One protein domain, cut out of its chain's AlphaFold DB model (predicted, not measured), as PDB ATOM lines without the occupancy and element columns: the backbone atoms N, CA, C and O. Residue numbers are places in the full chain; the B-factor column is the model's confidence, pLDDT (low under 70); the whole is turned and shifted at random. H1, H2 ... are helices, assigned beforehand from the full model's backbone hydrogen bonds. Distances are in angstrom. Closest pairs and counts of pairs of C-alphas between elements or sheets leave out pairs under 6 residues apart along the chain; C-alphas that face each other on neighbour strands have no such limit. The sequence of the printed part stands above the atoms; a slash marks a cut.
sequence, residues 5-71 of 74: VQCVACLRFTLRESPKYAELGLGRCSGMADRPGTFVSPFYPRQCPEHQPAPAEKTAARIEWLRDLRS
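What this domain is: This is residues 5 to 71 of the 74 residues of an uncharacterized protein of Achromobacter veterisilvae (UniProt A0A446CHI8). This domain has little regular structure: a body of winding loops, with one longer helix, H2, along one side and a one-turn helix, H1, near the far end of H2. A short antiparallel pairing of residues 13 to 14 with 28 to 29 ties the loops together. The printed part has 67 residues, with two named helices in the order H1, H2 and no named strand; its class is all helix, though these hold only 19 residues. It is compact, with a radius of gyration of the C-alphas of 11.2 A, and spans 31 by 26 by 18 A.

How they stand to each other: H1, residues 19 to 23, and H2, residues 56 to 69, only just touch, with 3 pairs of C-alphas within 8 A. H2 touches with residues 66 to 69 alone; the closest C-alphas, of Glu 23 and Leu 69, are 5.9 A apart. In H1 and H2 every O i to N i+4 pair is within hydrogen-bond range.

Where its parts are: H1 begins at C-alpha 19 (35.251, 0.070, 29.626) and is 6.3 A long. H2 ends at C-alpha 69 (45.567, -1.774, 29.100) and is 20.1 A long.

The domain as a whole: The C-alphas farthest apart, of Pro 49 and Ser 71, are 32.9 A apart. The printed part has no cut. The link from H1 to H2 is long, 32 residues. Residue 71 is under pLDDT 70.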
ATOM      1  N   VAL A   5      41.754  -7.852  51.394       94.50
ATOM      2  CA  VAL A   5      41.474  -8.422  50.069       94.50
ATOM      3  C   VAL A   5      41.718  -7.405  48.955       94.50
ATOM      4  O   VAL A   5      41.745  -6.195  49.189       94.50
ATOM      5  N   GLN A   6      41.837  -7.899  47.723       95.88
ATOM      6  CA  GLN A   6      41.903  -7.098  46.496       95.88
ATOM      7  C   GLN A   6      40.688  -7.430  45.620       95.88
ATOM      8  O   GLN A   6      40.349  -8.599  45.455       95.88
ATOM      9  N   CYS A   7      40.012  -6.436  45.025       95.81
ATOM     10  CA  CYS A   7      38.799  -6.744  44.233       95.81
ATOM     11  C   CYS A   7      39.112  -7.482  42.943       95.81
ATOM     12  O   CYS A   7      38.230  -8.176  42.448       95.81
ATOM     13  N   VAL A   8      40.331  -7.382  42.409       95.44
ATOM     14  CA  VAL A   8      40.719  -8.184  41.241       95.44
ATOM     15  C   VAL A   8      40.484  -9.684  41.487       95.44
ATOM     16  O   VAL A   8      40.056 -10.395  40.576       95.44
ATOM     17  N   ALA A   9      40.622 -10.119  42.745       96.56
ATOM     18  CA  ALA A   9      40.393 -11.479  43.218       96.56
ATOM     19  C   ALA A   9      38.946 -11.762  43.676       96.56
ATOM     20  O   ALA A   9      38.688 -12.820  44.237       96.56
ATOM     21  N   CYS A  10      37.983 -10.858  43.445       96.75
ATOM     22  CA  CYS A  10      36.601 -11.002  43.918       96.75
ATOM     23  C   CYS A  10      35.611 -11.329  42.781       96.75
ATOM     24  O   CYS A  10      35.665 -10.734  41.701       96.75
ATOM     25  N   LEU A  11      34.650 -12.232  42.990       96.12
ATOM     26  CA  LEU A  11      33.606 -12.563  42.008       96.12
ATOM     27  C   LEU A  11      32.680 -11.384  41.706       96.12
ATOM     28  O   LEU A  11      32.292 -11.211  40.552       96.12
ATOM     29  N   ARG A  12      32.396 -10.557  42.718       94.69
ATOM     30  CA  ARG A  12      31.520  -9.375  42.642       94.69
ATOM     31  C   ARG A  12      32.135  -8.189  41.896       94.69
ATOM     32  O   ARG A  12      31.456  -7.196  41.652       94.69
ATOM     33  N   PHE A  13      33.423  -8.273  41.570       94.75
ATOM     34  CA  PHE A  13      34.143  -7.234  40.849       94.75
ATOM     35  C   PHE A  13      34.045  -7.421  39.335       94.75
ATOM     36  O   PHE A  13      34.237  -8.525  38.820       94.75
ATOM     37  N   THR A  14      33.813  -6.341  38.599       92.31
ATOM     38  CA  THR A  14      33.749  -6.374  37.138       92.31
ATOM     39  C   THR A  14      34.402  -5.151  36.515       92.31
ATOM     40  O   THR A  14      34.249  -4.026  36.983       92.31
ATOM     41  N   LEU A  15      35.132  -5.397  35.432       89.56
ATOM     42  CA  LEU A  15      35.731  -4.377  34.569       89.56
ATOM     43  C   LEU A  15      34.886  -4.154  33.300       89.56
ATOM     44  O   LEU A  15      35.128  -3.222  32.544       89.56
ATOM     45  N   ARG A  16      33.874  -5.003  33.065       85.75
ATOM     46  CA  ARG A  16      33.091  -5.023  31.819       85.75
ATOM     47  C   ARG A  16      31.974  -3.983  31.778       85.75
ATOM     48  O   ARG A  16      31.560  -3.588  30.699       85.75
ATOM     49  N   GLU A  17      31.480  -3.551  32.936       83.31
ATOM     50  CA  GLU A  17      30.341  -2.624  33.018       83.31
ATOM     51  C   GLU A  17      30.685  -1.204  32.557       83.31
ATOM     52  O   GLU A  17      29.788  -0.430  32.229       83.31
ATOM     53  N   SER A  18      31.963  -0.816  32.560       84.06
ATOM     54  CA  SER A  18      32.366   0.531  32.150       84.06
ATOM     55  C   SER A  18      33.786   0.547  31.569       84.06
ATOM     56  O   SER A  18      34.731   0.888  32.280       84.06
ATOM     57  N   PRO A  19      33.944   0.211  30.273       82.69
ATOM     58  CA  PRO A  19      35.251   0.070  29.626       82.69
ATOM     59  C   PRO A  19      36.167   1.294  29.784       82.69
ATOM     60  O   PRO A  19      37.322   1.135  30.154       82.69
ATOM     61  N   LYS A  20      35.627   2.515  29.649       87.25
ATOM     62  CA  LYS A  20      36.395   3.766  29.823       87.25
ATOM     63  C   LYS A  20      37.025   3.922  31.210       87.25
ATOM     64  O   LYS A  20      38.091   4.501  31.346       87.25
ATOM     65  N   TYR A  21      36.362   3.438  32.261       87.56
ATOM     66  CA  TYR A  21      36.931   3.472  33.615       87.56
ATOM     67  C   TYR A  21      37.892   2.310  33.848       87.56
ATOM     68  O   TYR A  21      38.844   2.440  34.613       87.56
ATOM     69  N   ALA A  22      37.674   1.194  33.161       87.44
ATOM     70  CA  ALA A  22      38.576   0.063  33.211       87.44
ATOM     71  C   ALA A  22      39.929   0.364  32.541       87.44
ATOM     72  O   ALA A  22      40.952  -0.055  33.077       87.44
ATOM     73  N   GLU A  23      39.951   1.180  31.481       85.81
ATOM     74  CA  GLU A  23      41.171   1.782  30.907       85.81
ATOM     75  C   GLU A  23      41.954   2.616  31.938       85.81
ATOM     76  O   GLU A  23      43.179   2.612  31.949       85.81
ATOM     77  N   LEU A  24      41.260   3.267  32.878       86.94
ATOM     78  CA  LEU A  24      41.872   3.996  33.998       86.94
ATOM     79  C   LEU A  24      42.279   3.080  35.168       86.94
ATOM     80  O   LEU A  24      42.673   3.557  36.233       86.94
ATOM     81  N   GLY A  25      42.145   1.760  35.014       87.88
ATOM     82  CA  GLY A  25      42.425   0.790  36.066       87.88
ATOM     83  C   GLY A  25      41.396   0.807  37.198       87.88
ATOM     84  O   GLY A  25      41.755   0.545  38.345       87.88
ATOM     85  N   LEU A  26      40.131   1.119  36.904       91.50
ATOM     86  CA  LEU A  26      39.029   1.145  37.867       91.50
ATOM     87  C   LEU A  26      37.899   0.195  37.446       91.50
ATOM     88  O   LEU A  26      37.567   0.073  36.273       91.50
ATOM     89  N   GLY A  27      37.267  -0.475  38.411       92.81
ATOM     90  CA  GLY A  27      36.130  -1.359  38.140       92.81
ATOM     91  C   GLY A  27      34.965  -1.170  39.101       92.81
ATOM     92  O   GLY A  27      35.015  -0.366  40.031       92.81
ATOM     93  N   ARG A  28      33.903  -1.936  38.871       94.44
ATOM     94  CA  ARG A  28      32.647  -1.914  39.630       94.44
ATOM     95  C   ARG A  28      32.579  -3.073  40.612       94.44
ATOM     96  O   ARG A  28      33.048  -4.172  40.321       94.44
ATOM     97  N   CYS A  29      31.953  -2.835  41.761       93.81
ATOM     98  CA  CYS A  29      31.536  -3.874  42.700       93.81
ATOM     99  C   CYS A  29      30.008  -3.951  42.700       93.81
ATOM    100  O   CYS A  29      29.354  -2.927  42.887       93.81
ATOM    101  N   SER A  30      29.435  -5.149  42.557       92.69
ATOM    102  CA  SER A  30      27.973  -5.324  42.599       92.69
ATOM    103  C   SER A  30      27.347  -4.939  43.946       92.69
ATOM    104  O   SER A  30      26.178  -4.575  43.990       92.69
ATOM    105  N   GLY A  31      28.126  -4.949  45.035       90.75
ATOM    106  CA  GLY A  31      27.692  -4.479  46.358       90.75
ATOM    107  C   GLY A  31      27.584  -2.954  46.494       90.75
ATOM    108  O   GLY A  31      27.217  -2.479  47.557       90.75
ATOM    109  N   MET A  32      27.922  -2.187  45.453       89.00
ATOM    110  CA  MET A  32      27.795  -0.719  45.417       89.00
ATOM    111  C   MET A  32      26.695  -0.262  44.445       89.00
ATOM    112  O   MET A  32      26.772   0.827  43.877       89.00
ATOM    113  N   ALA A  33      25.693  -1.111  44.193       86.62
ATOM    114  CA  ALA A  33      24.607  -0.821  43.255       86.62
ATOM    115  C   ALA A  33      23.777   0.420  43.648       86.62
ATOM    116  O   ALA A  33      23.244   1.099  42.774       86.62
ATOM    117  N   ASP A  34      23.726   0.748  44.940       90.31
ATOM    118  CA  ASP A  34      23.110   1.949  45.519       90.31
ATOM    119  C   ASP A  34      23.875   3.249  45.203       90.31
ATOM    120  O   ASP A  34      23.369   4.340  45.461       90.31
ATOM    121  N   ARG A  35      25.088   3.159  44.639       87.31
ATOM    122  CA  ARG A  35      25.993   4.297  44.397       87.31
ATOM    123  C   ARG A  35      26.425   4.343  42.931       87.31
ATOM    124  O   ARG A  35      27.603   4.104  42.622       87.31
ATOM    125  N   PRO A  36      25.492   4.630  42.003       79.38
ATOM    126  CA  PRO A  36      25.806   4.704  40.583       79.38
ATOM    127  C   PRO A  36      26.884   5.773  40.349       79.38
ATOM    128  O   PRO A  36      26.702   6.937  40.682       79.38
ATOM    129  N   GLY A  37      28.039   5.357  39.822       85.44
ATOM    130  CA  GLY A  37      29.215   6.217  39.619       85.44
ATOM    131  C   GLY A  37      30.392   5.931  40.558       85.44
ATOM    132  O   GLY A  37      31.456   6.520  40.388       85.44
ATOM    133  N   THR A  38      30.248   5.005  41.512       90.12
ATOM    134  CA  THR A  38      31.375   4.566  42.347       90.12
ATOM    135  C   THR A  38      32.200   3.500  41.631       90.12
ATOM    136  O   THR A  38      31.683   2.447  41.251       90.12
ATOM    137  N   PHE A  39      33.503   3.752  41.512       92.25
ATOM    138  CA  PHE A  39      34.476   2.810  40.970       92.25
ATOM    139  C   PHE A  39      35.605   2.579  41.969       92.25
ATOM    140  O   PHE A  39      35.942   3.452  42.767       92.25
ATOM    141  N   VAL A  40      36.192   1.386  41.936       92.56
ATOM    142  CA  VAL A  40      37.222   0.969  42.888       92.56
ATOM    143  C   VAL A  40      38.464   0.458  42.176       92.56
ATOM    144  O   VAL A  40      38.381  -0.232  41.159       92.56
ATOM    145  N   SER A  41      39.626   0.747  42.763       93.31
ATOM    146  CA  SER A  41      40.903   0.177  42.325       93.31
ATOM    147  C   SER A  41      40.885  -1.354  42.478       93.31
ATOM    148  O   SER A  41      40.571  -1.834  43.568       93.31
ATOM    149  N   PRO A  42      41.251  -2.149  41.460       93.94
ATOM    150  CA  PRO A  42      41.336  -3.604  41.542       93.94
ATOM    151  C   PRO A  42      42.329  -4.091  42.608       93.94
ATOM    152  O   PRO A  42      42.051  -5.090  43.275       93.94
ATOM    153  N   PHE A  43      43.438  -3.364  42.788       94.38
ATOM    154  CA  PHE A  43      44.616  -3.790  43.556       94.38
ATOM    155  C   PHE A  43      44.748  -3.154  44.938       94.38
ATOM    156  O   PHE A  43      45.475  -3.691  45.774       94.38
ATOM    157  N   TYR A  44      44.064  -2.033  45.196       93.56
ATOM    158  CA  TYR A  44      44.119  -1.400  46.512       93.56
ATOM    159  C   TYR A  44      43.620  -2.379  47.592       93.56
ATOM    160  O   TYR A  44      42.504  -2.897  47.449       93.56
ATOM    161  N   PRO A  45      44.418  -2.657  48.641       94.38
ATOM    162  CA  PRO A  45      44.028  -3.552  49.722       94.38
ATOM    163  C   PRO A  45      42.889  -2.940  50.539       94.38
ATOM    164  O   PRO A  45      42.953  -1.785  50.946       94.38
ATOM    165  N   ARG A  46      41.836  -3.713  50.806       91.94
ATOM    166  CA  ARG A  46      40.685  -3.255  51.605       91.94
ATOM    167  C   ARG A  46      40.128  -4.367  52.471       91.94
ATOM    168  O   ARG A  46      40.237  -5.544  52.140       91.94
ATOM    169  N   GLN A  47      39.491  -3.976  53.563       94.12
ATOM    170  CA  GLN A  47      38.697  -4.876  54.387       94.12
ATOM    171  C   GLN A  47      37.297  -4.973  53.777       94.12
ATOM    172  O   GLN A  47      36.617  -3.962  53.618       94.12
ATOM    173  N   CYS A  48      36.877  -6.176  53.390       92.88
ATOM    174  CA  CYS A  48      35.556  -6.400  52.811       92.88
ATOM    175  C   CYS A  48      34.925  -7.661  53.421       92.88
ATOM    176  O   CYS A  48      35.432  -8.757  53.177       92.88
ATOM    177  N   PRO A  49      33.833  -7.534  54.198       91.38
ATOM    178  CA  PRO A  49      33.161  -8.685  54.802       91.38
ATOM    179  C   PRO A  49      32.423  -9.549  53.772       91.38
ATOM    180  O   PRO A  49      32.206 -10.731  54.003       91.38
ATOM    181  N   GLU A  50      32.075  -8.979  52.617       92.94
ATOM    182  CA  GLU A  50      31.343  -9.665  51.549       92.94
ATOM    183  C   GLU A  50      32.249 -10.176  50.419       92.94
ATOM    184  O   GLU A  50      31.789 -10.444  49.302       92.94
ATOM    185  N   HIS A  51      33.555 -10.266  50.673       94.44
ATOM    186  CA  HIS A  51      34.502 -10.749  49.683       94.44
ATOM    187  C   HIS A  51      34.174 -12.186  49.271       94.44
ATOM    188  O   HIS A  51      34.092 -13.086  50.104       94.44
ATOM    189  N   GLN A  52      34.046 -12.405  47.964       95.44
ATOM    190  CA  GLN A  52      33.843 -13.729  47.388       95.44
ATOM    191  C   GLN A  52      35.036 -14.056  46.498       95.44
ATOM    192  O   GLN A  52      35.140 -13.449  45.432       95.44
ATOM    193  N   PRO A  53      35.939 -14.966  46.900       95.19
ATOM    194  CA  PRO A  53      37.124 -15.268  46.112       95.19
ATOM    195  C   PRO A  53      36.733 -15.781  44.722       95.19
ATOM    196  O   PRO A  53      35.911 -16.684  44.575       95.19
ATOM    197  N   ALA A  54      37.310 -15.171  43.693       95.88
ATOM    198  CA  ALA A  54      37.222 -15.646  42.324       95.88
ATOM    199  C   ALA A  54      38.203 -16.808  42.101       95.88
ATOM    200  O   ALA A  54      39.255 -16.846  42.742       95.88
ATOM    201  N   PRO A  55      37.911 -17.722  41.156       96.50
ATOM    202  CA  PRO A  55      38.881 -18.715  40.711       96.50
ATOM    203  C   PRO A  55      40.214 -18.066  40.319       96.50
ATOM    204  O   PRO A  55      40.235 -16.951  39.783       96.50
ATOM    205  N   ALA A  56      41.317 -18.775  40.561       94.25
ATOM    206  CA  ALA A  56      42.664 -18.281  40.271       94.25
ATOM    207  C   ALA A  56      42.813 -17.866  38.799       94.25
ATOM    208  O   ALA A  56      43.295 -16.773  38.522       94.25
ATOM    209  N   GLU A  57      42.288 -18.674  37.876       95.12
ATOM    210  CA  GLU A  57      42.270 -18.394  36.435       95.12
ATOM    211  C   GLU A  57      41.563 -17.070  36.104       95.12
ATOM    212  O   GLU A  57      42.104 -16.220  35.401       95.12
ATOM    213  N   LYS A  58      40.383 -16.830  36.691       94.00
ATOM    214  CA  LYS A  58      39.632 -15.579  36.493       94.00
ATOM    215  C   LYS A  58      40.393 -14.372  37.037       94.00
ATOM    216  O   LYS A  58      40.311 -13.281  36.474       94.00
ATOM    217  N   THR A  59      41.092 -14.552  38.153       95.56
ATOM    218  CA  THR A  59      41.912 -13.503  38.763       95.56
ATOM    219  C   THR A  59      43.115 -13.189  37.879       95.56
ATOM    220  O   THR A  59      43.338 -12.022  37.572       95.56
ATOM    221  N   ALA A  60      43.825 -14.214  37.405       94.88
ATOM    222  CA  ALA A  60      44.957 -14.081  36.494       94.88
ATOM    223  C   ALA A  60      44.557 -13.369  35.193       94.88
ATOM    224  O   ALA A  60      45.164 -12.356  34.859       94.88
ATOM    225  N   ALA A  61      43.465 -13.794  34.549       92.81
ATOM    226  CA  ALA A  61      42.969 -13.174  33.319       92.81
ATOM    227  C   ALA A  61      42.622 -11.683  33.496       92.81
ATOM    228  O   ALA A  61      42.859 -10.868  32.610       92.81
ATOM    229  N   ARG A  62      42.074 -11.287  34.655       93.12
ATOM    230  CA  ARG A  62      41.822  -9.866  34.957       93.12
ATOM    231  C   ARG A  62      43.114  -9.077  35.148       93.12
ATOM    232  O   ARG A  62      43.161  -7.917  34.755       93.12
ATOM    233  N   ILE A  63      44.113  -9.671  35.800       92.88
ATOM    234  CA  ILE A  63      45.416  -9.033  36.030       92.88
ATOM    235  C   ILE A  63      46.137  -8.826  34.701       92.88
ATOM    236  O   ILE A  63      46.628  -7.730  34.460       92.88
ATOM    237  N   GLU A  64      46.174  -9.852  33.853       92.00
ATOM    238  CA  GLU A  64      46.776  -9.799  32.519       92.00
ATOM    239  C   GLU A  64      46.112  -8.721  31.662       92.00
ATOM    240  O   GLU A  64      46.778  -7.787  31.228       92.00
ATOM    241  N   TRP A  65      44.782  -8.735  31.578       88.69
ATOM    242  CA  TRP A  65      44.036  -7.719  30.839       88.69
ATOM    243  C   TRP A  65      44.297  -6.283  31.329       88.69
ATOM    244  O   TRP A  65      44.389  -5.350  30.536       88.69
ATOM    245  N   LEU A  66      44.441  -6.082  32.646       88.69
ATOM    246  CA  LEU A  66      44.780  -4.773  33.217       88.69
ATOM    247  C   LEU A  66      46.227  -4.343  32.926       88.69
ATOM    248  O   LEU A  66      46.476  -3.140  32.859       88.69
ATOM    249  N   ARG A  67      47.170  -5.285  32.787       87.12
ATOM    250  CA  ARG A  67      48.553  -4.981  32.376       87.12
ATOM    251  C   ARG A  67      48.595  -4.518  30.925       87.12
ATOM    252  O   ARG A  67      49.211  -3.488  30.660       87.12
ATOM    253  N   ASP A  68      47.887  -5.219  30.040       82.94
ATOM    254  CA  ASP A  68      47.798  -4.870  28.617       82.94
ATOM    255  C   ASP A  68      47.239  -3.455  28.428       82.94
ATOM    256  O   ASP A  68      47.797  -2.651  27.685       82.94
ATOM    257  N   LEU A  69      46.179  -3.106  29.167       77.12
ATOM    258  CA  LEU A  69      45.567  -1.774  29.100       77.12
ATOM    259  C   LEU A  69      46.465  -0.635  29.589       77.12
ATOM    260  O   LEU A  69      46.323   0.492  29.124       77.12
ATOM    261  N   ARG A  70      47.353  -0.896  30.551       71.00
ATOM    262  CA  ARG A  70      48.241   0.126  31.127       71.00
ATOM    263  C   ARG A  70      49.525   0.324  30.320       71.00
ATOM    264  O   ARG A  70      50.351   1.138  30.722       71.00
ATOM    265  N   SER A  71      49.701  -0.411  29.217       64.81
ATOM    266  CA  SER A  71      50.938  -0.445  28.426       64.81
ATOM    267  C   SER A  71      52.186  -0.772  29.255       64.81
ATOM    268  O   SER A  71      53.294  -0.418  28.873       64.81
TER     269      SER A  71